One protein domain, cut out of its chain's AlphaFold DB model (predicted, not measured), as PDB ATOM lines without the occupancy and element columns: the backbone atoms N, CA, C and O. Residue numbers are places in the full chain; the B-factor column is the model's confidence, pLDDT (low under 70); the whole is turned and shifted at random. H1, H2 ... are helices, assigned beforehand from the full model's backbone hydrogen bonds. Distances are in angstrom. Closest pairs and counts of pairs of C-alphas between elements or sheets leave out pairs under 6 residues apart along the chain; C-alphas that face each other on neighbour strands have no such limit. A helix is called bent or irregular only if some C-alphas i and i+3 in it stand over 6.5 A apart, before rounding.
ATOM      1  N   VAL A 300     112.338 175.986 164.630       83.00
ATOM      2  CA  VAL A 300     111.975 175.500 163.293       83.00
ATOM      3  C   VAL A 300     110.465 175.365 163.070       83.00
ATOM      4  O   VAL A 300     110.045 174.975 161.984       83.00
ATOM      5  N   SER A 301     109.644 175.679 164.079       81.12
ATOM      6  CA  SER A 301     108.195 175.429 164.058       81.12
ATOM      7  C   SER A 301     107.430 176.304 163.066       81.12
ATOM      8  O   SER A 301     106.328 175.928 162.698       81.12
ATOM      9  N   ASP A 302     107.992 177.436 162.638       82.06
ATOM     10  CA  ASP A 302     107.350 178.400 161.723       82.06
ATOM     11  C   ASP A 302     108.128 178.552 160.400       82.06
ATOM     12  O   ASP A 302     108.070 179.572 159.713       82.06
ATOM     13  N   LEU A 303     108.934 177.546 160.047       84.25
ATOM     14  CA  LEU A 303     109.676 177.541 158.789       84.25
ATOM     15  C   LEU A 303     108.874 176.920 157.656       84.25
ATOM     16  O   LEU A 303     108.153 175.940 157.842       84.25
ATOM     17  N   GLN A 304     109.113 177.435 156.451       84.12
ATOM     18  CA  GLN A 304     108.657 176.803 155.219       84.12
ATOM     19  C   GLN A 304     109.236 175.391 155.101       84.12
ATOM     20  O   GLN A 304     110.437 175.185 155.314       84.12
ATOM     21  N   ALA A 305     108.392 174.437 154.700       82.62
ATOM     22  CA  ALA A 305     108.774 173.035 154.555       82.62
ATOM     23  C   ALA A 305     110.046 172.847 153.706       82.62
ATOM     24  O   ALA A 305     110.968 172.156 154.132       82.62
ATOM     25  N   ASP A 306     110.144 173.506 152.550       83.94
ATOM     26  CA  ASP A 306     111.297 173.358 151.654       83.94
ATOM     27  C   ASP A 306     112.594 173.927 152.250       83.94
ATOM     28  O   ASP A 306     113.653 173.321 152.094       83.94
ATOM     29  N   ALA A 307     112.520 175.041 152.985       84.62
ATOM     30  CA  ALA A 307     113.679 175.622 153.662       84.62
ATOM     31  C   ALA A 307     114.192 174.709 154.787       84.62
ATOM     32  O   ALA A 307     115.401 174.552 154.962       84.62
ATOM     33  N   LEU A 308     113.277 174.068 155.524       85.00
ATOM     34  CA  LEU A 308     113.623 173.097 156.560       85.00
ATOM     35  C   LEU A 308     114.284 171.845 155.963       85.00
ATOM     36  O   LEU A 308     115.306 171.387 156.475       85.00
ATOM     37  N   LEU A 309     113.727 171.311 154.872       85.38
ATOM     38  CA  LEU A 309     114.259 170.125 154.197       85.38
ATOM     39  C   LEU A 309     115.643 170.388 153.585       85.38
ATOM     40  O   LEU A 309     116.553 169.599 153.814       85.38
ATOM     41  N   GLN A 310     115.826 171.511 152.883       84.62
ATOM     42  CA  GLN A 310     117.125 171.909 152.312       84.62
ATOM     43  C   GLN A 310     118.182 172.215 153.382       84.62
ATOM     44  O   GLN A 310     119.378 172.074 153.139       84.62
ATOM     45  N   GLY A 311     117.756 172.660 154.567       83.50
ATOM     46  CA  GLY A 311     118.660 172.849 155.698       83.50
ATOM     47  C   GLY A 311     119.240 171.530 156.212       83.50
ATOM     48  O   GLY A 311     120.401 171.497 156.612       83.50
ATOM     49  N   LEU A 312     118.441 170.458 156.195       85.31
ATOM     50  CA  LEU A 312     118.815 169.134 156.702       85.31
ATOM     51  C   LEU A 312     119.541 168.257 155.674       85.31
ATOM     52  O   LEU A 312     120.351 167.435 156.083       85.31
ATOM     53  N   ASP A 313     119.246 168.421 154.385       88.12
ATOM     54  CA  ASP A 313     119.829 167.663 153.270       88.12
ATOM     55  C   ASP A 313     120.410 168.642 152.251       88.12
ATOM     56  O   ASP A 313     119.700 169.216 151.417       88.12
ATOM     57  N   ARG A 314     121.711 168.903 152.381       83.50
ATOM     58  CA  ARG A 314     122.398 169.938 151.597       83.50
ATOM     59  C   ARG A 314     122.986 169.399 150.318       83.50
ATOM     60  O   ARG A 314     123.127 170.148 149.348       83.50
ATOM     61  N   ASP A 315     123.395 168.140 150.346       85.31
ATOM     62  CA  ASP A 315     123.914 167.464 149.169       85.31
ATOM     63  C   ASP A 315     122.799 166.913 148.265       85.31
ATOM     64  O   ASP A 315     123.086 166.473 147.148       85.31
ATOM     65  N   LEU A 316     121.536 167.040 148.697       83.50
ATOM     66  CA  LEU A 316     120.335 166.579 148.003       83.50
ATOM     67  C   LEU A 316     120.365 165.064 147.766       83.50
ATOM     68  O   LEU A 316     119.830 164.568 146.768       83.50
ATOM     69  N   SER A 317     121.003 164.324 148.674       85.81
ATOM     70  CA  SER A 317     121.078 162.865 148.631       85.81
ATOM     71  C   SER A 317     119.746 162.198 148.984       85.81
ATOM     72  O   SER A 317     119.552 161.015 148.690       85.81
ATOM     73  N   GLY A 318     118.809 162.934 149.595       82.50
ATOM     74  CA  GLY A 318     117.547 162.413 150.121       82.50
ATOM     75  C   GLY A 318     117.692 161.722 151.482       82.50
ATOM     76  O   GLY A 318     116.703 161.228 152.041       82.50
ATOM     77  N   THR A 319     118.903 161.691 152.035       88.00
ATOM     78  CA  THR A 319     119.227 161.181 153.371       88.00
ATOM     79  C   THR A 319     119.969 162.244 154.158       88.00
ATOM     80  O   THR A 319     120.519 163.152 153.564       88.00
ATOM     81  N   VAL A 320     119.965 162.143 155.485       88.25
ATOM     82  CA  VAL A 320     120.724 163.065 156.340       88.25
ATOM     83  C   VAL A 320     121.891 162.300 156.927       88.25
ATOM     84  O   VAL A 320     121.657 161.285 157.584       88.25
ATOM     85  N   ASP A 321     123.119 162.765 156.707       89.81
ATOM     86  CA  ASP A 321     124.300 162.211 157.372       89.81
ATOM     87  C   ASP A 321     124.611 162.899 158.720       89.81
ATOM     88  O   ASP A 321     124.008 163.904 159.107       89.81
ATOM     89  N   LEU A 322     125.554 162.337 159.489       87.38
ATOM     90  CA  LEU A 322     125.933 162.888 160.796       87.38
ATOM     91  C   LEU A 322     126.480 164.323 160.691       87.38
ATOM     92  O   LEU A 322     126.198 165.153 161.554       87.38
ATOM     93  N   GLY A 323     127.277 164.612 159.664       87.56
ATOM     94  CA  GLY A 323     127.868 165.928 159.453       87.56
ATOM     95  C   GLY A 323     126.826 166.969 159.053       87.56
ATOM     96  O   GLY A 323     126.885 168.099 159.534       87.56
ATOM     97  N   GLU A 324     125.854 166.598 158.225       89.88
ATOM     98  CA  GLU A 324     124.705 167.441 157.888       89.88
ATOM     99  C   GLU A 324     123.857 167.746 159.121       89.88
ATOM    100  O   GLU A 324     123.581 168.913 159.401       89.88
ATOM    101  N   PHE A 325     123.541 166.726 159.923       88.06
ATOM    102  CA  PHE A 325     122.796 166.905 161.167       88.06
ATOM    103  C   PHE A 325     123.520 167.838 162.153       88.06
ATOM    104  O   PHE A 325     122.897 168.719 162.744       88.06
ATOM    105  N   GLN A 326     124.839 167.697 162.311       88.06
ATOM    106  CA  GLN A 326     125.633 168.564 163.190       88.06
ATOM    107  C   GLN A 326     125.670 170.016 162.708       88.06
ATOM    108  O   GLN A 326     125.434 170.926 163.502       88.06
ATOM    109  N   ARG A 327     125.905 170.243 161.410       87.38
ATOM    110  CA  ARG A 327     125.889 171.598 160.833       87.38
ATOM    111  C   ARG A 327     124.519 172.247 160.957       87.38
ATOM    112  O   ARG A 327     124.440 173.437 161.242       87.38
ATOM    113  N   PHE A 328     123.450 171.472 160.780       88.19
ATOM    114  CA  PHE A 328     122.094 171.963 160.979       88.19
ATOM    115  C   PHE A 328     121.905 172.492 162.408       88.19
ATOM    116  O   PHE A 328     121.443 173.615 162.591       88.19
ATOM    117  N   LEU A 329     122.333 171.745 163.432       85.56
ATOM    118  CA  LEU A 329     122.275 172.216 164.824       85.56
ATOM    119  C   LEU A 329     123.084 173.509 165.039       85.56
ATOM    120  O   LEU A 329     122.584 174.447 165.664       85.56
ATOM    121  N   GLU A 330     124.297 173.586 164.485       85.12
ATOM    122  CA  GLU A 330     125.165 174.769 164.580       85.12
ATOM    123  C   GLU A 330     124.526 176.017 163.940       85.12
ATOM    124  O   GLU A 330     124.568 177.107 164.516       85.12
ATOM    125  N   GLU A 331     123.882 175.869 162.782       85.62
ATOM    126  CA  GLU A 331     123.220 176.967 162.064       85.62
ATOM    127  C   GLU A 331     122.045 177.559 162.834       85.62
ATOM    128  O   GLU A 331     121.884 178.782 162.890       85.62
ATOM    129  N   TRP A 332     121.277 176.701 163.504       83.56
ATOM    130  CA  TRP A 332     120.183 177.109 164.382       83.56
ATOM    131  C   TRP A 332     120.655 177.573 165.765       83.56
ATOM    132  O   TRP A 332     119.829 177.859 166.630       83.56
ATOM    133  N   ARG A 333     121.976 177.706 165.970       79.00
ATOM    134  CA  ARG A 333     122.610 178.108 167.237       79.00
ATOM    135  C   ARG A 333     122.230 177.199 168.405       79.00
ATOM    136  O   ARG A 333     122.171 177.646 169.551       79.00
ATOM    137  N   ILE A 334     121.981 175.929 168.109       80.00
ATOM    138  CA  ILE A 334     121.779 174.900 169.115       80.00
ATOM    139  C   ILE A 334     123.160 174.431 169.554       80.00
ATOM    140  O   ILE A 334     123.812 173.629 168.890       80.00
ATOM    141  N   ASP A 335     123.618 174.989 170.669       69.38
ATOM    142  CA  ASP A 335     124.886 174.634 171.296       69.38
ATOM    143  C   ASP A 335     124.754 173.217 171.869       69.38
ATOM    144  O   ASP A 335     124.232 173.041 172.965       69.38
ATOM    145  N   VAL A 336     125.113 172.193 171.088       74.06
ATOM    146  CA  VAL A 336     125.231 170.794 171.523       74.06
ATOM    147  C   VAL A 336     126.601 170.281 171.080       74.06
ATOM    148  O   VAL A 336     126.866 170.232 169.878       74.06
ATOM    149  N   PRO A 337     127.465 169.852 172.018       76.88
ATOM    150  CA  PRO A 337     128.779 169.317 171.703       76.88
ATOM    151  C   PRO A 337     128.743 168.177 170.681       76.88
ATOM    152  O   PRO A 337     127.803 167.375 170.638       76.88
ATOM    153  N   GLN A 338     129.788 168.090 169.857       80.56
ATOM    154  CA  GLN A 338     129.823 167.203 168.693       80.56
ATOM    155  C   GLN A 338     129.661 165.723 169.061       80.56
ATOM    156  O   GLN A 338     129.001 164.976 168.339       80.56
ATOM    157  N   ARG A 339     130.226 165.260 170.185       80.12
ATOM    158  CA  ARG A 339     130.061 163.848 170.576       80.12
ATOM    159  C   ARG A 339     128.660 163.568 171.119       80.12
ATOM    160  O   ARG A 339     128.124 162.488 170.883       80.12
ATOM    161  N   GLN A 340     128.042 164.535 171.797       77.00
ATOM    162  CA  GLN A 340     126.661 164.422 172.282       77.00
ATOM    163  C   GLN A 340     125.641 164.415 171.131       77.00
ATOM    164  O   GLN A 340     124.717 163.600 171.141       77.00
ATOM    165  N   SER A 341     125.831 165.247 170.102       80.81
ATOM    166  CA  SER A 341     124.988 165.224 168.896       80.81
ATOM    167  C   SER A 341     125.157 163.932 168.091       80.81
ATOM    168  O   SER A 341     124.177 163.409 167.558       80.81
ATOM    169  N   ALA A 342     126.357 163.346 168.076       82.44
ATOM    170  CA  ALA A 342     126.584 162.042 167.459       82.44
ATOM    171  C   ALA A 342     125.858 160.899 168.191       82.44
ATOM    172  O   ALA A 342     125.262 160.044 167.540       82.44
ATOM    173  N   ALA A 343     125.833 160.910 169.529       77.00
ATOM    174  CA  ALA A 343     125.065 159.937 170.310       77.00
ATOM    175  C   ALA A 343     123.545 160.061 170.068       77.00
ATOM    176  O   ALA A 343     122.835 159.056 170.020       77.00
ATOM    177  N   LEU A 344     123.049 161.287 169.871       76.69
ATOM    178  CA  LEU A 344     121.659 161.540 169.485       76.69
ATOM    179  C   LEU A 344     121.344 160.964 168.097       76.69
ATOM    180  O   LEU A 344     120.350 160.258 167.928       76.69
ATOM    181  N   TYR A 345     122.196 161.248 167.113       81.94
ATOM    182  CA  TYR A 345     122.043 160.743 165.753       81.94
ATOM    183  C   TYR A 345     122.119 159.208 165.705       81.94
ATOM    184  O   TYR A 345     121.296 158.565 165.056       81.94
ATOM    185  N   GLU A 346     123.030 158.592 166.464       81.62
ATOM    186  CA  GLU A 346     123.098 157.133 166.607       81.62
ATOM    187  C   GLU A 346     121.798 156.555 167.179       81.62
ATOM    188  O   GLU A 346     121.296 155.558 166.659       81.62
ATOM    189  N   ALA A 347     121.220 157.185 168.207       74.31
ATOM    190  CA  ALA A 347     119.949 156.742 168.774       74.31
ATOM    191  C   ALA A 347     118.818 156.769 167.731       74.31
ATOM    192  O   ALA A 347     117.987 155.862 167.718       74.31
ATOM    193  N   LEU A 348     118.805 157.753 166.826       75.69
ATOM    194  CA  LEU A 348     117.858 157.804 165.708       75.69
ATOM    195  C   LEU A 348     118.114 156.672 164.697       75.69
ATOM    196  O   LEU A 348     117.196 155.916 164.370       75.69
ATOM    197  N   CYS A 349     119.362 156.499 164.257       79.75
ATOM    198  CA  CYS A 349     119.761 155.468 163.293       79.75
ATOM    199  C   CYS A 349     119.489 154.047 163.797       79.75
ATOM    200  O   CYS A 349     118.928 153.224 163.074       79.75
ATOM    201  N   PHE A 350     119.845 153.760 165.051       75.50
ATOM    202  CA  PHE A 350     119.633 152.456 165.676       75.50
ATOM    203  C   PHE A 350     118.154 152.057 165.658       75.50
ATOM    204  O   PHE A 350     117.824 150.892 165.450       75.50
ATOM    205  N   ARG A 351     117.250 153.027 165.840       74.31
ATOM    206  CA  ARG A 351     115.804 152.778 165.817       74.31
ATOM    207  C   ARG A 351     115.256 152.558 164.416       74.31
ATOM    208  O   ARG A 351     114.374 151.723 164.254       74.31
ATOM    209  N   LEU A 352     115.763 153.288 163.428       73.31
ATOM    210  CA  LEU A 352     115.312 153.169 162.042       73.31
ATOM    211  C   LEU A 352     115.927 151.956 161.327       73.31
ATOM    212  O   LEU A 352     115.376 151.498 160.328       73.31
ATOM    213  N   GLY A 353     117.059 151.438 161.815       75.62
ATOM    214  CA  GLY A 353     117.783 150.320 161.200       75.62
ATOM    215  C   GLY A 353     118.411 150.659 159.840       75.62
ATOM    216  O   GLY A 353     118.852 149.762 159.125       75.62
ATOM    217  N   ARG A 354     118.430 151.943 159.470       81.25
ATOM    218  CA  ARG A 354     118.981 152.495 158.227       81.25
ATOM    219  C   ARG A 354     119.424 153.939 158.447       81.25
ATOM    220  O   ARG A 354     119.074 154.539 159.464       81.25
ATOM    221  N   ASN A 355     120.116 154.509 157.460       81.00
ATOM    222  CA  ASN A 355     120.330 155.953 157.432       81.00
ATOM    223  C   ASN A 355     118.971 156.674 157.369       81.00
ATOM    224  O   ASN A 355     118.099 156.271 156.578       81.00
ATOM    225  N   PRO A 356     118.766 157.697 158.213       84.00
ATOM    226  CA  PRO A 356     117.517 158.427 158.262       84.00
ATOM    227  C   PRO A 356     117.339 159.206 156.957       84.00
ATOM    228  O   PRO A 356     118.237 159.907 156.494       84.00
ATOM    229  N   ALA A 357     116.162 159.072 156.352       86.50
ATOM    230  CA  ALA A 357     115.754 159.984 155.296       86.50
ATOM    231  C   ALA A 357     115.453 161.351 155.921       86.50
ATOM    232  O   ALA A 357     115.134 161.438 157.111       86.50
ATOM    233  N   VAL A 358     115.465 162.411 155.115       85.69
ATOM    234  CA  VAL A 358     115.163 163.778 155.588       85.69
ATOM    235  C   VAL A 358     113.836 163.835 156.345       85.69
ATOM    236  O   VAL A 358     113.751 164.386 157.441       85.69
ATOM    237  N   GLY A 359     112.809 163.165 155.812       83.31
ATOM    238  CA  GLY A 359     111.501 163.070 156.459       83.31
ATOM    239  C   GLY A 359     111.523 162.364 157.819       83.31
ATOM    240  O   GLY A 359     110.746 162.739 158.693       83.31
ATOM    241  N   ASP A 360     112.422 161.397 158.034       83.31
ATOM    242  CA  ASP A 360     112.553 160.705 159.322       83.31
ATOM    243  C   ASP A 360     113.147 161.637 160.387       83.31
ATOM    244  O   ASP A 360     112.683 161.646 161.530       83.31
ATOM    245  N   VAL A 361     114.138 162.457 160.013       84.56
ATOM    246  CA  VAL A 361     114.758 163.441 160.918       84.56
ATOM    247  C   VAL A 361     113.772 164.550 161.271       84.56
ATOM    248  O   VAL A 361     113.631 164.885 162.446       84.56
ATOM    249  N   VAL A 362     113.028 165.074 160.291       86.38
ATOM    250  CA  VAL A 362     111.988 166.088 160.544       86.38
ATOM    251  C   VAL A 362     110.886 165.528 161.444       86.38
ATOM    252  O   VAL A 362     110.480 166.183 162.405       86.38
ATOM    253  N   LEU A 363     110.438 164.296 161.188       85.06
ATOM    254  CA  LEU A 363     109.458 163.626 162.038       85.06
ATOM    255  C   LEU A 363     109.993 163.438 163.463       85.06
ATOM    256  O   LEU A 363     109.269 163.683 164.427       85.06
ATOM    257  N   ALA A 364     111.265 163.066 163.619       81.75
ATOM    258  CA  ALA A 364     111.895 162.976 164.928       81.75
ATOM    259  C   ALA A 364     111.935 164.340 165.638       81.75
ATOM    260  O   ALA A 364     111.525 164.421 166.794       81.75
ATOM    261  N   ILE A 365     112.340 165.421 164.961       83.19
ATOM    262  CA  ILE A 365     112.351 166.785 165.523       83.19
ATOM    263  C   ILE A 365     110.942 167.212 165.966       83.19
ATOM    264  O   ILE A 365     110.779 167.753 167.062       83.19
ATOM    265  N   ALA A 366     109.914 166.932 165.162       82.19
ATOM    266  CA  ALA A 366     108.527 167.273 165.482       82.19
ATOM    267  C   ALA A 366     107.989 166.503 166.707       82.19
ATOM    268  O   ALA A 366     107.281 167.060 167.558       82.19
ATOM    269  N   LEU A 367     108.337 165.215 166.810       77.25
ATOM    270  CA  LEU A 367     107.832 164.315 167.849       77.25
ATOM    271  C   LEU A 367     108.631 164.364 169.159       77.25
ATOM    272  O   LEU A 367     108.051 164.093 170.213       77.25
ATOM    273  N   ILE A 368     109.923 164.710 169.129       74.12
ATOM    274  CA  ILE A 368     110.749 164.882 170.332       74.12
ATOM    275  C   ILE A 368     110.290 166.150 171.053       74.12
ATOM    276  O   ILE A 368     110.508 167.270 170.593       74.12
ATOM    277  N   SER A 369     109.635 165.989 172.205       66.94
ATOM    278  CA  SER A 369     109.182 167.126 173.002       66.94
ATOM    279  C   SER A 369     109.073 166.843 174.484       66.94
ATOM    280  O   SER A 369     108.580 165.803 174.912       66.94
ATOM    281  N   ARG A 370     109.445 167.859 175.266       60.97
ATOM    282  CA  ARG A 370     109.056 167.990 176.671       60.97
ATOM    283  C   ARG A 370     107.571 168.213 176.813       60.97
ATOM    284  O   ARG A 370     106.949 167.606 177.667       60.97
ATOM    285  N   SER A 371     106.990 169.100 176.024       58.00
ATOM    286  CA  SER A 371     105.566 169.391 176.117       58.00
ATOM    287  C   SER A 371     104.775 168.196 175.590       58.00
ATOM    288  O   SER A 371     105.079 167.722 174.486       58.00
ATOM    289  N   PRO A 372     103.774 167.710 176.340       55.59
ATOM    290  CA  PRO A 372     102.826 166.749 175.815       55.59
ATOM    291  C   PRO A 372     102.220 167.282 174.521       55.59
ATOM    292  O   PRO A 372     102.251 168.482 174.238       55.59
ATOM    293  N   LEU A 373     101.674 166.375 173.728       54.91
ATOM    294  CA  LEU A 373     101.017 166.724 172.475       54.91
ATOM    295  C   LEU A 373      99.749 167.559 172.720       54.91
ATOM    296  O   LEU A 373      99.277 168.213 171.810       54.91
ATOM    297  N   THR A 374      99.207 167.609 173.942       53.12
ATOM    298  CA  THR A 374      97.944 168.305 174.215       53.12
ATOM    299  C   THR A 374      97.925 169.032 175.558       53.12
ATOM    300  O   THR A 374      98.461 168.558 176.562       53.12
ATOM    301  N   GLY A 375      97.287 170.209 175.579       51.28
ATOM    302  CA  GLY A 375      96.813 170.846 176.809       51.28
ATOM    303  C   GLY A 375      95.525 170.179 177.326       51.28
ATOM    304  O   GLY A 375      94.882 169.426 176.587       51.28
ATOM    305  N   PRO A 376      95.112 170.441 178.582       39.91
ATOM    306  CA  PRO A 376      93.894 169.875 179.164       39.91
ATOM    307  C   PRO A 376      92.647 170.404 178.428       39.91
ATOM    308  O   PRO A 376      92.134 171.469 178.750       39.91
ATOM    309  N   GLY A 377      92.201 169.673 177.401       46.97
ATOM    310  CA  GLY A 377      91.083 170.033 176.514       46.97
ATOM    311  C   GLY A 377      91.221 169.521 175.071       46.97
ATOM    312  O   GLY A 377      90.220 169.392 174.381       46.97
ATOM    313  N   GLY A 378      92.433 169.161 174.624       56.25
ATOM    314  CA  GLY A 378      92.698 168.681 173.254       56.25
ATOM    315  C   GLY A 378      92.482 167.180 173.012       56.25
ATOM    316  O   GLY A 378      92.718 166.704 171.908       56.25
ATOM    317  N   ALA A 379      92.049 166.426 174.027       61.19
ATOM    318  CA  ALA A 379      91.989 164.962 173.974       61.19
ATOM    319  C   ALA A 379      90.989 164.413 172.938       61.19
ATOM    320  O   ALA A 379      91.194 163.319 172.430       61.19
ATOM    321  N   GLU A 380      89.922 165.155 172.621       68.94
ATOM    322  CA  GLU A 380      88.931 164.732 171.616       68.94
ATOM    323  C   GLU A 380      89.496 164.797 170.190       68.94
ATOM    324  O   GLU A 380      89.267 163.897 169.387       68.94
ATOM    325  N   TRP A 381      90.283 165.833 169.886       78.44
ATOM    326  CA  TRP A 381      90.884 166.034 168.563       78.44
ATOM    327  C   TRP A 381      92.167 165.234 168.362       78.44
ATOM    328  O   TRP A 381      92.557 164.972 167.227       78.44
ATOM    329  N   GLU A 382      92.796 164.797 169.450       74.81
ATOM    330  CA  GLU A 382      93.983 163.949 169.415       74.81
ATOM    331  C   GLU A 382      93.702 162.578 168.784       74.81
ATOM    332  O   GLU A 382      94.473 162.135 167.929       74.81
ATOM    333  N   ASP A 383      92.592 161.934 169.161       78.12
ATOM    334  CA  ASP A 383      92.184 160.641 168.600       78.12
ATOM    335  C   ASP A 383      91.843 160.776 167.107       78.12
ATOM    336  O   ASP A 383      92.279 159.968 166.288       78.12
ATOM    337  N   VAL A 384      91.158 161.861 166.726       83.25
ATOM    338  CA  VAL A 384      90.832 162.159 165.322       83.25
ATOM    339  C   VAL A 384      92.099 162.424 164.501       83.25
ATOM    340  O   VAL A 384      92.260 161.860 163.422       83.25
ATOM    341  N   ALA A 385      93.033 163.237 165.005       83.69
ATOM    342  CA  ALA A 385      94.300 163.522 164.325       83.69
ATOM    343  C   ALA A 385      95.155 162.258 164.144       83.69
ATOM    344  O   ALA A 385      95.829 162.092 163.125       83.69
ATOM    345  N   LYS A 386      95.104 161.343 165.117       82.19
ATOM    346  CA  LYS A 386      95.752 160.036 165.028       82.19
ATOM    347  C   LYS A 386      95.122 159.168 163.937       82.19
ATOM    348  O   LYS A 386      95.864 158.600 163.142       82.19
ATOM    349  N   GLU A 387      93.791 159.087 163.872       84.19
ATOM    350  CA  GLU A 387      93.089 158.349 162.809       84.19
ATOM    351  C   GLU A 387      93.453 158.887 161.417       84.19
ATOM    352  O   GLU A 387      93.729 158.103 160.511       84.19
ATOM    353  N   VAL A 388      93.545 160.215 161.262       86.31
ATOM    354  CA  VAL A 388      94.014 160.860 160.022       86.31
ATOM    355  C   VAL A 388      95.430 160.398 159.667       86.31
ATOM    356  O   VAL A 388      95.675 159.985 158.535       86.31
ATOM    357  N   GLY A 389      96.362 160.420 160.623       86.06
ATOM    358  CA  GLY A 389      97.738 159.964 160.404       86.06
ATOM    359  C   GLY A 389      97.839 158.485 160.021       86.06
ATOM    360  O   GLY A 389      98.578 158.131 159.099       86.06
ATOM    361  N   GLU A 390      97.077 157.619 160.691       85.75
ATOM    362  CA  GLU A 390      97.009 156.184 160.388       85.75
ATOM    363  C   GLU A 390      96.411 155.926 159.000       85.75
ATOM    364  O   GLU A 390      96.932 155.092 158.256       85.75
ATOM    365  N   GLU A 391      95.377 156.676 158.608       86.12
ATOM    366  CA  GLU A 391      94.764 156.586 157.283       86.12
ATOM    367  C   GLU A 391      95.757 156.984 156.182       86.12
ATOM    368  O   GLU A 391      95.925 156.231 155.217       86.12
ATOM    369  N   ILE A 392      96.489 158.092 156.359       86.81
ATOM    370  CA  ILE A 392      97.522 158.534 155.405       86.81
ATOM    371  C   ILE A 392      98.572 157.439 155.211       86.81
ATOM    372  O   ILE A 392      98.853 157.052 154.075       86.81
ATOM    373  N   VAL A 393      99.113 156.892 156.302       85.31
ATOM    374  CA  VAL A 393     100.141 155.841 156.227       85.31
ATOM    375  C   VAL A 393      99.574 154.556 155.610       85.31
ATOM    376  O   VAL A 393     100.247 153.916 154.802       85.31
ATOM    377  N   SER A 394      98.322 154.195 155.919       85.44
ATOM    378  CA  SER A 394      97.655 153.013 155.351       85.44
ATOM    379  C   SER A 394      97.419 153.115 153.839       85.44
ATOM    380  O   SER A 394      97.400 152.095 153.150       85.44
ATOM    381  N   SER A 395      97.305 154.337 153.310       84.31
ATOM    382  CA  SER A 395      97.187 154.600 151.871       84.31
ATOM    383  C   SER A 395      98.499 154.384 151.095       84.31
ATOM    384  O   SER A 395      98.507 154.446 149.866       84.31
ATOM    385  N   GLY A 396      99.608 154.114 151.795       80.06
ATOM    386  CA  GLY A 396     100.944 153.964 151.214       80.06
ATOM    387  C   GLY A 396     101.669 155.290 150.970       80.06
ATOM    388  O   GLY A 396     102.770 155.287 150.419       80.06
ATOM    389  N   GLN A 397     101.084 156.419 151.380       83.50
ATOM    390  CA  GLN A 397     101.725 157.731 151.321       83.50
ATOM    391  C   GLN A 397     102.549 158.014 152.585       83.50
ATOM    392  O   GLN A 397     102.202 157.602 153.691       83.50
ATOM    393  N   SER A 398     103.649 158.758 152.434       86.19
ATOM    394  CA  SER A 398     104.371 159.313 153.583       86.19
ATOM    395  C   SER A 398     103.665 160.572 154.091       86.19
ATOM    396  O   SER A 398     103.100 161.325 153.300       86.19
ATOM    397  N   LEU A 399     103.736 160.845 155.398       86.69
ATOM    398  CA  LEU A 399     103.145 162.059 155.985       86.69
ATOM    399  C   LEU A 399     103.693 163.339 155.331       86.69
ATOM    400  O   LEU A 399     102.942 164.269 155.054       86.69
ATOM    401  N   LEU A 400     104.994 163.357 155.023       85.88
ATOM    402  CA  LEU A 400     105.630 164.453 154.292       85.88
ATOM    403  C   LEU A 400     105.103 164.571 152.851       85.88
ATOM    404  O   LEU A 400     104.862 165.675 152.373       85.88
ATOM    405  N   GLY A 401     104.921 163.444 152.159       84.50
ATOM    406  CA  GLY A 401     104.372 163.419 150.803       84.50
ATOM    407  C   GLY A 401     102.930 163.918 150.758       84.50
ATOM    408  O   GLY A 401     102.587 164.693 149.871       84.50
ATOM    409  N   PHE A 402     102.121 163.542 151.751       87.62
ATOM    410  CA  PHE A 402     100.763 164.047 151.917       87.62
ATOM    411  C   PHE A 402     100.759 165.565 152.132       87.62
ATOM    412  O   PHE A 402     100.063 166.272 151.415       87.62
ATOM    413  N   PHE A 403     101.587 166.083 153.048       88.94
ATOM    414  CA  PHE A 403     101.695 167.527 153.286       88.94
ATOM    415  C   PHE A 403     102.007 168.297 151.992       88.94
ATOM    416  O   PHE A 403     101.281 169.216 151.631       88.94
ATOM    417  N   ARG A 404     103.026 167.865 151.233       86.25
ATOM    418  CA  ARG A 404     103.419 168.525 149.972       86.25
ATOM    419  C   ARG A 404     102.383 168.392 148.857       86.25
ATOM    420  O   ARG A 404     102.339 169.231 147.971       86.25
ATOM    421  N   GLN A 405     101.579 167.331 148.862       87.25
ATOM    422  CA  GLN A 405     100.515 167.155 147.874       87.25
ATOM    423  C   GLN A 405      99.377 168.166 148.071       87.25
ATOM    424  O   GLN A 405      98.727 168.546 147.096       87.25
ATOM    425  N   TRP A 406      99.116 168.558 149.320       88.12
ATOM    426  CA  TRP A 406      97.977 169.400 149.691       88.12
ATOM    427  C   TRP A 406      98.337 170.867 149.957       88.12
ATOM    428  O   TRP A 406      97.423 171.684 150.057       88.12
ATOM    429  N   ASP A 407      99.628 171.196 149.992       87.38
ATOM    430  CA  ASP A 407     100.163 172.555 149.853       87.38
ATOM    431  C   ASP A 407     100.006 173.006 148.388       87.38
ATOM    432  O   ASP A 407     100.867 172.775 147.535       87.38
ATOM    433  N   ALA A 408      98.827 173.536 148.055       83.31
ATOM    434  CA  ALA A 408      98.424 173.774 146.673       83.31
ATOM    435  C   ALA A 408      99.033 175.059 146.100       83.31
ATOM    436  O   ALA A 408      99.186 175.171 144.880       83.31
ATOM    437  N   ASP A 409      99.330 176.031 146.962       83.75
ATOM    438  CA  ASP A 409      99.997 177.274 146.583       83.75
ATOM    439  C   ASP A 409     101.532 177.190 146.689       83.75
ATOM    440  O   ASP A 409     102.223 178.072 146.168       83.75
ATOM    441  N   GLY A 410     102.060 176.104 147.267       82.50
ATOM    442  CA  GLY A 410     103.490 175.831 147.381       82.50
ATOM    443  C   GLY A 410     104.187 176.790 148.339       82.50
ATOM    444  O   GLY A 410     105.377 177.070 148.170       82.50
ATOM    445  N   ASN A 411     103.449 177.363 149.293       83.19
ATOM    446  CA  ASN A 411     103.983 178.352 150.222       83.19
ATOM    447  C   ASN A 411     104.742 177.706 151.403       83.19
ATOM    448  O   ASN A 411     105.385 178.427 152.175       83.19
ATOM    449  N   GLY A 412     104.698 176.372 151.528       83.25
ATOM    450  CA  GLY A 412     105.353 175.594 152.577       83.25
ATOM    451  C   GLY A 412     104.534 175.426 153.862       83.25
ATOM    452  O   GLY A 412     105.080 174.902 154.837       83.25
ATOM    453  N   PHE A 413     103.271 175.856 153.869       88.44
ATOM    454  CA  PHE A 413     102.306 175.817 154.972       88.44
ATOM    455  C   PHE A 413     100.941 175.330 154.468       88.44
ATOM    456  O   PHE A 413     100.591 175.518 153.311       88.44
ATOM    457  N   LEU A 414     100.126 174.755 155.353       87.94
ATOM    458  CA  LEU A 414      98.740 174.411 155.038       87.94
ATOM    459  C   LEU A 414      97.783 175.435 155.643       87.94
ATOM    460  O   LEU A 414      97.756 175.654 156.857       87.94
ATOM    461  N   SER A 415      96.954 176.037 154.796       87.31
ATOM    462  CA  SER A 415      95.809 176.842 155.221       87.31
ATOM    463  C   SER A 415      94.638 175.964 155.678       87.31
ATOM    464  O   SER A 415      94.513 174.799 155.293       87.31
ATOM    465  N   ALA A 416      93.702 176.536 156.443       84.25
ATOM    466  CA  ALA A 416      92.487 175.833 156.871       84.25
ATOM    467  C   ALA A 416      91.702 175.212 155.693       84.25
ATOM    468  O   ALA A 416      91.223 174.083 155.785       84.25
ATOM    469  N   ALA A 417      91.626 175.922 154.562       83.88
ATOM    470  CA  ALA A 417      90.940 175.461 153.356       83.88
ATOM    471  C   ALA A 417      91.687 174.326 152.630       83.88
ATOM    472  O   ALA A 417      91.079 173.510 151.933       83.88
ATOM    473  N   GLU A 418      93.013 174.266 152.746       87.62
ATOM    474  CA  GLU A 418      93.811 173.153 152.225       87.62
ATOM    475  C   GLU A 418      93.654 171.911 153.081       87.62
ATOM    476  O   GLU A 418      93.409 170.842 152.530       87.62
ATOM    477  N   VAL A 419      93.681 172.054 154.408       85.00
ATOM    478  CA  VAL A 419      93.437 170.933 155.323       85.00
ATOM    479  C   VAL A 419      92.023 170.381 155.164       85.00
ATOM    480  O   VAL A 419      91.851 169.167 155.112       85.00
ATOM    481  N   GLU A 420      91.011 171.235 155.006       83.56
ATOM    482  CA  GLU A 420      89.639 170.782 154.745       83.56
ATOM    483  C   GLU A 420      89.553 169.949 153.456       83.56
ATOM    484  O   GLU A 420      88.995 168.847 153.454       83.56
ATOM    485  N   ARG A 421      90.179 170.416 152.367       83.62
ATOM    486  CA  ARG A 421      90.258 169.648 151.113       83.62
ATOM    487  C   ARG A 421      91.038 168.345 151.291       83.62
ATOM    488  O   ARG A 421      90.575 167.305 150.815       83.62
ATOM    489  N   ALA A 422      92.162 168.390 152.003       84.62
ATOM    490  CA  ALA A 422      93.011 167.238 152.276       84.62
ATOM    491  C   ALA A 422      92.268 166.159 153.068       84.62
ATOM    492  O   ALA A 422      92.361 164.978 152.741       84.62
ATOM    493  N   LEU A 423      91.461 166.550 154.054       82.25
ATOM    494  CA  LEU A 423      90.673 165.611 154.844       82.25
ATOM    495  C   LEU A 423      89.549 164.980 154.017       82.25
ATOM    496  O   LEU A 423      89.360 163.766 154.060       82.25
ATOM    497  N   VAL A 424      88.821 165.773 153.225       80.81
ATOM    498  CA  VAL A 424      87.677 165.285 152.432       80.81
ATOM    499  C   VAL A 424      88.109 164.375 151.275       80.81
ATOM    500  O   VAL A 424      87.417 163.397 150.971       80.81
ATOM    501  N   GLN A 425      89.220 164.699 150.610       79.19
ATOM    502  CA  GLN A 425      89.676 164.006 149.400       79.19
ATOM    503  C   GLN A 425      90.831 163.026 149.652       79.19
ATOM    504  O   GLN A 425      90.881 161.985 149.000       79.19
ATOM    505  N   GLY A 426      91.740 163.342 150.576       75.69
ATOM    506  CA  GLY A 426      92.928 162.544 150.891       75.69
ATOM    507  C   GLY A 426      92.717 161.502 151.994       75.69
ATOM    508  O   GLY A 426      93.302 160.427 151.917       75.69
ATOM    509  N   THR A 427      91.844 161.766 152.972       78.12
ATOM    510  CA  THR A 427      91.472 160.808 154.038       78.12
ATOM    511  C   THR A 427      89.953 160.604 154.096       78.12
ATOM    512  O   THR A 427      89.294 161.026 155.051       78.12
ATOM    513  N   PRO A 428      89.338 160.019 153.053       72.19
ATOM    514  CA  PRO A 428      87.888 160.013 152.886       72.19
ATOM    515  C   PRO A 428      87.137 159.242 153.978       72.19
ATOM    516  O   PRO A 428      85.955 159.522 154.186       72.19
ATOM    517  N   ASN A 429      87.771 158.297 154.682       77.88
ATOM    518  CA  ASN A 429      87.107 157.573 155.767       77.88
ATOM    519  C   ASN A 429      86.946 158.455 157.004       77.88
ATOM    520  O   ASN A 429      85.915 158.391 157.673       77.88
ATOM    521  N   THR A 430      87.935 159.292 157.306       76.25
ATOM    522  CA  THR A 430      87.913 160.185 158.471       76.25
ATOM    523  C   THR A 430      87.300 161.541 158.146       76.25
ATOM    524  O   THR A 430      86.392 161.983 158.844       76.25
ATOM    525  N   GLY A 431      87.680 162.161 157.031       71.56
ATOM    526  CA  GLY A 431      87.186 163.483 156.642       71.56
ATOM    527  C   GLY A 431      85.685 163.537 156.363       71.56
ATOM    528  O   GLY A 431      85.042 164.516 156.716       71.56
ATOM    529  N   ARG A 432      85.074 162.473 155.813       71.94
ATOM    530  CA  ARG A 432      83.613 162.435 155.576       71.94
ATOM    531  C   ARG A 432      82.784 162.240 156.848       71.94
ATOM    532  O   ARG A 432      81.568 162.412 156.799       71.94
ATOM    533  N   ARG A 433      83.415 161.855 157.964       77.69
ATOM    534  CA  ARG A 433      82.759 161.727 159.276       77.69
ATOM    535  C   ARG A 433      82.683 163.059 160.024       77.69
ATOM    536  O   ARG A 433      81.918 163.151 160.981       77.69
ATOM    537  N   LEU A 434      83.457 164.062 159.611       81.06
ATOM    538  CA  LEU A 434      83.580 165.344 160.299       81.06
ATOM    539  C   LEU A 434      82.708 166.414 159.630       81.06
ATOM    540  O   LEU A 434      82.618 166.499 158.408       81.06
ATOM    541  N   THR A 435      82.068 167.247 160.444       83.62
ATOM    542  CA  THR A 435      81.382 168.470 159.993       83.62
ATOM    543  C   THR A 435      82.381 169.612 159.769       83.62
ATOM    544  O   THR A 435      83.503 169.564 160.270       83.62
ATOM    545  N   ALA A 436      81.981 170.677 159.067       78.81
ATOM    546  CA  ALA A 436      82.847 171.842 158.834       78.81
ATOM    547  C   ALA A 436      83.342 172.498 160.144       78.81
ATOM    548  O   ALA A 436      84.504 172.884 160.253       78.81
ATOM    549  N   GLU A 437      82.491 172.554 161.174       81.50
ATOM    550  CA  GLU A 437      82.856 173.056 162.510       81.50
ATOM    551  C   GLU A 437      83.927 172.176 163.175       81.50
ATOM    552  O   GLU A 437      84.877 172.674 163.776       81.50
ATOM    553  N   GLN A 438      83.811 170.857 163.013       82.94
ATOM    554  CA  GLN A 438      84.770 169.883 163.530       82.94
ATOM    555  C   GLN A 438      86.111 169.925 162.786       82.94
ATOM    556  O   GLN A 438      87.162 169.791 163.405       82.94
ATOM    557  N   VAL A 439      86.092 170.161 161.471       82.56
ATOM    558  CA  VAL A 439      87.316 170.380 160.686       82.56
ATOM    559  C   VAL A 439      88.031 171.647 161.151       82.56
ATOM    560  O   VAL A 439      89.239 171.613 161.369       82.56
ATOM    561  N   SER A 440      87.301 172.740 161.383       82.12
ATOM    562  CA  SER A 440      87.883 173.979 161.916       82.12
ATOM    563  C   SER A 440      88.506 173.778 163.304       82.12
ATOM    564  O   SER A 440      89.614 174.251 163.554       82.12
ATOM    565  N   ALA A 441      87.851 173.014 164.183       83.69
ATOM    566  CA  ALA A 441      88.400 172.663 165.492       83.69
ATOM    567  C   ALA A 441      89.668 171.792 165.394       83.69
ATOM    568  O   ALA A 441      90.616 172.005 166.150       83.69
ATOM    569  N   LEU A 442      89.723 170.859 164.437       84.00
ATOM    570  CA  LEU A 442      90.914 170.053 164.166       84.00
ATOM    571  C   LEU A 442      92.072 170.894 163.598       84.00
ATOM    572  O   LEU A 442      93.217 170.691 163.990       84.00
ATOM    573  N   VAL A 443      91.786 171.858 162.720       85.00
ATOM    574  CA  VAL A 443      92.784 172.811 162.200       85.00
ATOM    575  C   VAL A 443      93.367 173.645 163.338       85.00
ATOM    576  O   VAL A 443      94.585 173.714 163.482       85.00
ATOM    577  N   HIS A 444      92.514 174.198 164.203       84.69
ATOM    578  CA  HIS A 444      92.967 174.946 165.376       84.69
ATOM    579  C   HIS A 444      93.787 174.071 166.336       84.69
ATOM    580  O   HIS A 444      94.786 174.508 166.903       84.69
ATOM    581  N   TYR A 445      93.404 172.800 166.488       84.12
ATOM    582  CA  TYR A 445      94.182 171.831 167.250       84.12
ATOM    583  C   TYR A 445      95.580 171.605 166.656       84.12
ATOM    584  O   TYR A 445      96.548 171.571 167.419       84.12
ATOM    585  N   MET A 446      95.702 171.462 165.330       85.25
ATOM    586  CA  MET A 446      96.990 171.294 164.645       85.25
ATOM    587  C   MET A 446      97.890 172.523 164.820       85.25
ATOM    588  O   MET A 446      99.042 172.364 165.206       85.25
ATOM    589  N   ASP A 447      97.350 173.725 164.627       83.56
ATOM    590  CA  ASP A 447      98.059 175.002 164.810       83.56
ATOM    591  C   ASP A 447      98.544 175.185 166.269       83.56
ATOM    592  O   ASP A 447      99.702 175.498 166.550       83.56
ATOM    593  N   SER A 448      97.710 174.806 167.248       79.31
ATOM    594  CA  SER A 448      98.072 174.860 168.676       79.31
ATOM    595  C   SER A 448      99.267 173.973 169.079       79.31
ATOM    596  O   SER A 448      99.761 174.079 170.206       79.31
ATOM    597  N   GLN A 449      99.747 173.094 168.187       75.56
ATOM    598  CA  GLN A 449     100.924 172.251 168.418       75.56
ATOM    599  C   GLN A 449     102.258 172.999 168.317       75.56
ATOM    600  O   GLN A 449     103.272 172.473 168.799       75.56
ATOM    601  N   GLY A 450     102.266 174.186 167.711       73.25
ATOM    602  CA  GLY A 450     103.454 174.995 167.464       73.25
ATOM    603  C   GLY A 450     103.201 176.469 167.762       73.25
ATOM    604  O   GLY A 450     103.122 176.856 168.932       73.25
ATOM    605  N   VAL A 451     103.131 177.294 166.722       76.12
ATOM    606  CA  VAL A 451     102.945 178.742 166.806       76.12
ATOM    607  C   VAL A 451     101.538 179.081 166.331       76.12
ATOM    608  O   VAL A 451     101.334 179.221 165.142       76.12
ATOM    609  N   ASN A 452     100.615 179.301 167.275       76.69
ATOM    610  CA  ASN A 452      99.206 179.641 167.019       76.69
ATOM    611  C   ASN A 452      99.056 180.895 166.127       76.69
ATOM    612  O   ASN A 452      99.013 182.019 166.646       76.69
ATOM    613  N   ASN A 453      99.049 180.711 164.804       81.56
ATOM    614  CA  ASN A 453      99.146 181.776 163.800       81.56
ATOM    615  C   ASN A 453      98.189 181.600 162.601       81.56
ATOM    616  O   ASN A 453      98.345 182.290 161.586       81.56
ATOM    617  N   ASP A 454      97.189 180.724 162.742       80.06
ATOM    618  CA  ASP A 454      96.171 180.361 161.749       80.06
ATOM    619  C   ASP A 454      96.732 179.693 160.475       80.06
ATOM    620  O   ASP A 454      96.064 179.638 159.434       80.06
ATOM    621  N   ARG A 455      97.959 179.162 160.536       83.81
ATOM    622  CA  ARG A 455      98.582 178.347 159.482       83.81
ATOM    623  C   ARG A 455      99.203 177.114 160.111       83.81
ATOM    624  O   ARG A 455      99.607 177.146 161.258       83.81
ATOM    625  N   ILE A 456      99.279 176.027 159.348       87.50
ATOM    626  CA  ILE A 456      99.850 174.772 159.841       87.50
ATOM    627  C   ILE A 456     101.180 174.525 159.139       87.50
ATOM    628  O   ILE A 456     101.228 174.251 157.937       87.50
ATOM    629  N   SER A 457     102.270 174.601 159.893       89.75
ATOM    630  CA  SER A 457     103.601 174.240 159.422       89.75
ATOM    631  C   SER A 457     103.780 172.725 159.315       89.75
ATOM    632  O   SER A 457     103.014 171.921 159.860       89.75
ATOM    633  N   LEU A 458     104.854 172.303 158.644       87.19
ATOM    634  CA  LEU A 458     105.208 170.888 158.560       87.19
ATOM    635  C   LEU A 458     105.438 170.266 159.951       87.19
ATOM    636  O   LEU A 458     105.049 169.123 160.189       87.19
ATOM    637  N   ILE A 459     106.041 171.008 160.885       87.44
ATOM    638  CA  ILE A 459     106.303 170.526 162.248       87.44
ATOM    639  C   ILE A 459     104.995 170.355 163.026       87.44
ATOM    640  O   ILE A 459     104.818 169.327 163.682       87.44
ATOM    641  N   GLU A 460     104.071 171.311 162.928       87.75
ATOM    642  CA  GLU A 460     102.746 171.252 163.561       87.75
ATOM    643  C   GLU A 460     101.915 170.089 163.037       87.75
ATOM    644  O   GLU A 460     101.399 169.290 163.826       87.75
ATOM    645  N   PHE A 461     101.867 169.927 161.713       88.75
ATOM    646  CA  PHE A 461     101.188 168.810 161.074       88.75
ATOM    647  C   PHE A 461     101.755 167.471 161.556       88.75
ATOM    648  O   PHE A 461     101.022 166.647 162.102       88.75
ATOM    649  N   LEU A 462     103.071 167.259 161.427       88.06
ATOM    650  CA  LEU A 462     103.716 166.000 161.817       88.06
ATOM    651  C   LEU A 462     103.589 165.718 163.314       88.06
ATOM    652  O   LEU A 462     103.482 164.562 163.718       88.06
ATOM    653  N   ARG A 463     103.568 166.753 164.152       84.31
ATOM    654  CA  ARG A 463     103.329 166.615 165.587       84.31
ATOM    655  C   ARG A 463     101.884 166.196 165.872       84.31
ATOM    656  O   ARG A 463     101.660 165.274 166.661       84.31
ATOM    657  N   ALA A 464     100.917 166.797 165.184       84.12
ATOM    658  CA  ALA A 464      99.504 166.475 165.336       84.12
ATOM    659  C   ALA A 464      99.168 165.056 164.853       84.12
ATOM    660  O   ALA A 464      98.566 164.302 165.618       84.12
ATOM    661  N   VAL A 465      99.588 164.666 163.643       86.19
ATOM    662  CA  VAL A 465      99.200 163.382 163.017       86.19
ATOM    663  C   VAL A 465     100.244 162.268 163.157       86.19
ATOM    664  O   VAL A 465      99.995 161.125 162.782       86.19
ATOM    665  N   GLY A 466     101.435 162.573 163.673       83.44
ATOM    666  CA  GLY A 466     102.550 161.631 163.684       83.44
ATOM    667  C   GLY A 466     102.344 160.406 164.589       83.44
ATOM    668  O   GLY A 466     101.688 160.495 165.637       83.44
ATOM    669  N   PRO A 467     102.959 159.259 164.229       81.62
ATOM    670  CA  PRO A 467     102.792 157.989 164.928       81.62
ATOM    671  C   PRO A 467     103.215 158.069 166.402       81.62
ATOM    672  O   PRO A 467     104.364 158.353 166.750       81.62
ATOM    673  N   ARG A 468     102.267 157.775 167.300       77.56
ATOM    674  CA  ARG A 468     102.464 157.890 168.756       77.56
ATOM    675  C   ARG A 468     103.429 156.849 169.314       77.56
ATOM    676  O   ARG A 468     104.160 157.139 170.257       77.56
ATOM    677  N   ASN A 469     103.466 155.650 168.736       75.38
ATOM    678  CA  ASN A 469     104.459 154.630 169.081       75.38
ATOM    679  C   ASN A 469     105.883 155.132 168.813       75.38
ATOM    680  O   ASN A 469     106.731 154.999 169.688       75.38
ATOM    681  N   LEU A 470     106.121 155.788 167.675       74.62
ATOM    682  CA  LEU A 470     107.427 156.355 167.351       74.62
ATOM    683  C   LEU A 470     107.811 157.465 168.339       74.62
ATOM    684  O   LEU A 470     108.909 157.441 168.884       74.62
ATOM    685  N   SER A 471     106.890 158.385 168.651       76.06
ATOM    686  CA  SER A 471     107.119 159.413 169.682       76.06
ATOM    687  C   SER A 471     107.473 158.792 171.040       76.06
ATOM    688  O   SER A 471     108.418 159.227 171.710       76.06
ATOM    689  N   ARG A 472     106.765 157.721 171.427       73.88
ATOM    690  CA  ARG A 472     107.037 156.989 172.666       73.88
ATOM    691  C   ARG A 472     108.413 156.324 172.648       73.88
ATOM    692  O   ARG A 472     109.127 156.355 173.648       73.88
ATOM    693  N   GLU A 473     108.788 155.713 171.540       71.44
ATOM    694  CA  GLU A 473     110.064 155.020 171.382       71.44
ATOM    695  C   GLU A 473     111.252 155.983 171.390       71.44
ATOM    696  O   GLU A 473     112.230 155.731 172.097       71.44
ATOM    697  N   LEU A 474     111.134 157.106 170.676       72.25
ATOM    698  CA  LEU A 474     112.121 158.184 170.661       72.25
ATOM    699  C   LEU A 474     112.292 158.789 172.055       72.25
ATOM    700  O   LEU A 474     113.411 158.892 172.551       72.25
ATOM    701  N   SER A 475     111.189 159.099 172.740       71.62
ATOM    702  CA  SER A 475     111.234 159.604 174.119       71.62
ATOM    703  C   SER A 475     111.907 158.603 175.064       71.62
ATOM    704  O   SER A 475     112.716 158.993 175.899       71.62
ATOM    705  N   GLY A 476     111.639 157.303 174.908       66.62
ATOM    706  CA  GLY A 476     112.282 156.251 175.698       66.62
ATOM    707  C   GLY A 476     113.792 156.136 175.464       66.62
ATOM    708  O   GLY A 476     114.534 155.918 176.422       66.62
ATOM    709  N   ALA A 477     114.250 156.306 174.220       66.50
ATOM    710  CA  ALA A 477     115.674 156.302 173.879       66.50
ATOM    711  C   ALA A 477     116.405 157.524 174.461       66.50
ATOM    712  O   ALA A 477     117.490 157.386 175.021       66.50
ATOM    713  N   LEU A 478     115.778 158.702 174.395       66.94
ATOM    714  CA  LEU A 478     116.352 159.965 174.872       66.94
ATOM    715  C   LEU A 478     116.252 160.165 176.389       66.94
ATOM    716  O   LEU A 478     116.975 160.982 176.947       66.94
ATOM    717  N   LEU A 479     115.396 159.402 177.074       60.00
ATOM    718  CA  LEU A 479     115.362 159.328 178.539       60.00
ATOM    719  C   LEU A 479     116.574 158.584 179.131       60.00
ATOM    720  O   LEU A 479     116.725 158.550 180.356       60.00
ATOM    721  N   GLY A 480     117.404 157.957 178.290       64.12
ATOM    722  CA  GLY A 480     118.631 157.287 178.696       64.12
ATOM    723  C   GLY A 480     119.646 158.263 179.291       64.12
ATOM    724  O   GLY A 480     120.063 159.222 178.654       64.12
ATOM    725  N   GLU A 481     120.076 157.991 180.519       71.81
ATOM    726  CA  GLU A 481     121.108 158.772 181.200       71.81
ATOM    727  C   GLU A 481     122.482 158.193 180.859       71.81
ATOM    728  O   GLU A 481     122.912 157.200 181.450       71.81
TER     729      GLU A 481
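This is residues 300 to 481 of the 585 residues of the protein "Hypothetical protein" of Alexandrium catenella (UniProt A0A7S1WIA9). Two lobes of short, crossed helices stand side by side along the longest axis: H5 to H10 make the larger, H1 to H4 the smaller. H4 and H10 pack together in the middle where the lobes join, and the last helix, H11, runs from the H10 side back across H4 to H3. The printed part has 182 residues, with eleven named helices, H1 to H11 in chain order, and no named strand: the class is all helix. It is compact, with a radius of gyration of the C-alphas of 16.3 A, and spans 50 by 34 by 30 A.

The longest helix, H5, takes residues 379 to 394, 22.8 A from C-alpha 379 at (91.989, 164.962, 173.974) to C-alpha 394. It is neither bent nor irregular, but only just: C-alphas 380 and 383 are 6.0 A apart. After it come H6, residues 399 to 406; H7, 416 to 426; H8, 428 to 431; H9, 436 to 447, 16.6 A long; H10, 458 to 465; and H11, 468 to 478, 15.3 A long, ending at C-alpha 478 at (116.352, 159.965, 174.872). Before H5 stand H1, residues 305 to 312, beginning at C-alpha 305 at (108.774, 173.035, 154.555); H2, 322 to 331; H3, 338 to 352, 21.3 A long; and H4, 358 to 367.

H5 and H10 are the hubs, touching four helices each. They touch each other about perpendicular, at 77 degrees, the closest C-alphas being Gly 389 and Val 465, 4.5 A apart. H5 touches H9 with residues 381 to 385 alone, closest at Trp 381 and Leu 442, C-alphas 6.0 A apart. H5 and H6 touch only at the corner, with C-alphas of Ile 392 and Leu 399 6.7 A apart. H8 touches H7, with C-alphas of Leu 423 and Gly 431 4.5 A apart. H10 touches H4 at a steep tilt of 64 degrees, the same way, with C-alphas of Ala 366 and Ile 459 5.1 A apart. H4 touches H1 at Val 358 and Leu 309, C-alphas 6.6 A apart. H2 touches H3 at Gln 326 and Ser 341, C-alphas 6.6 A apart. H11 touches H4 at Leu 367 and Ser 471, C-alphas 5.3 A apart. H2 and H10 are apart. Every O i to N i+4 pair is within hydrogen-bond range in H1, H2, H3, H4, H6, H7, H9, H10 and H11, and 10 of 12 are in H5; H8 is too short for such a pair.

The C-alphas of Arg 339 and Thr 435, the two farthest apart, are 50.0 A apart. The printed part has no cut. The link from H4 to H5, 11 residues, is long. Mean pLDDT of the printed part is 80.1; residue 335, residues 369 to 380 and residues 476 to 480 are under 70.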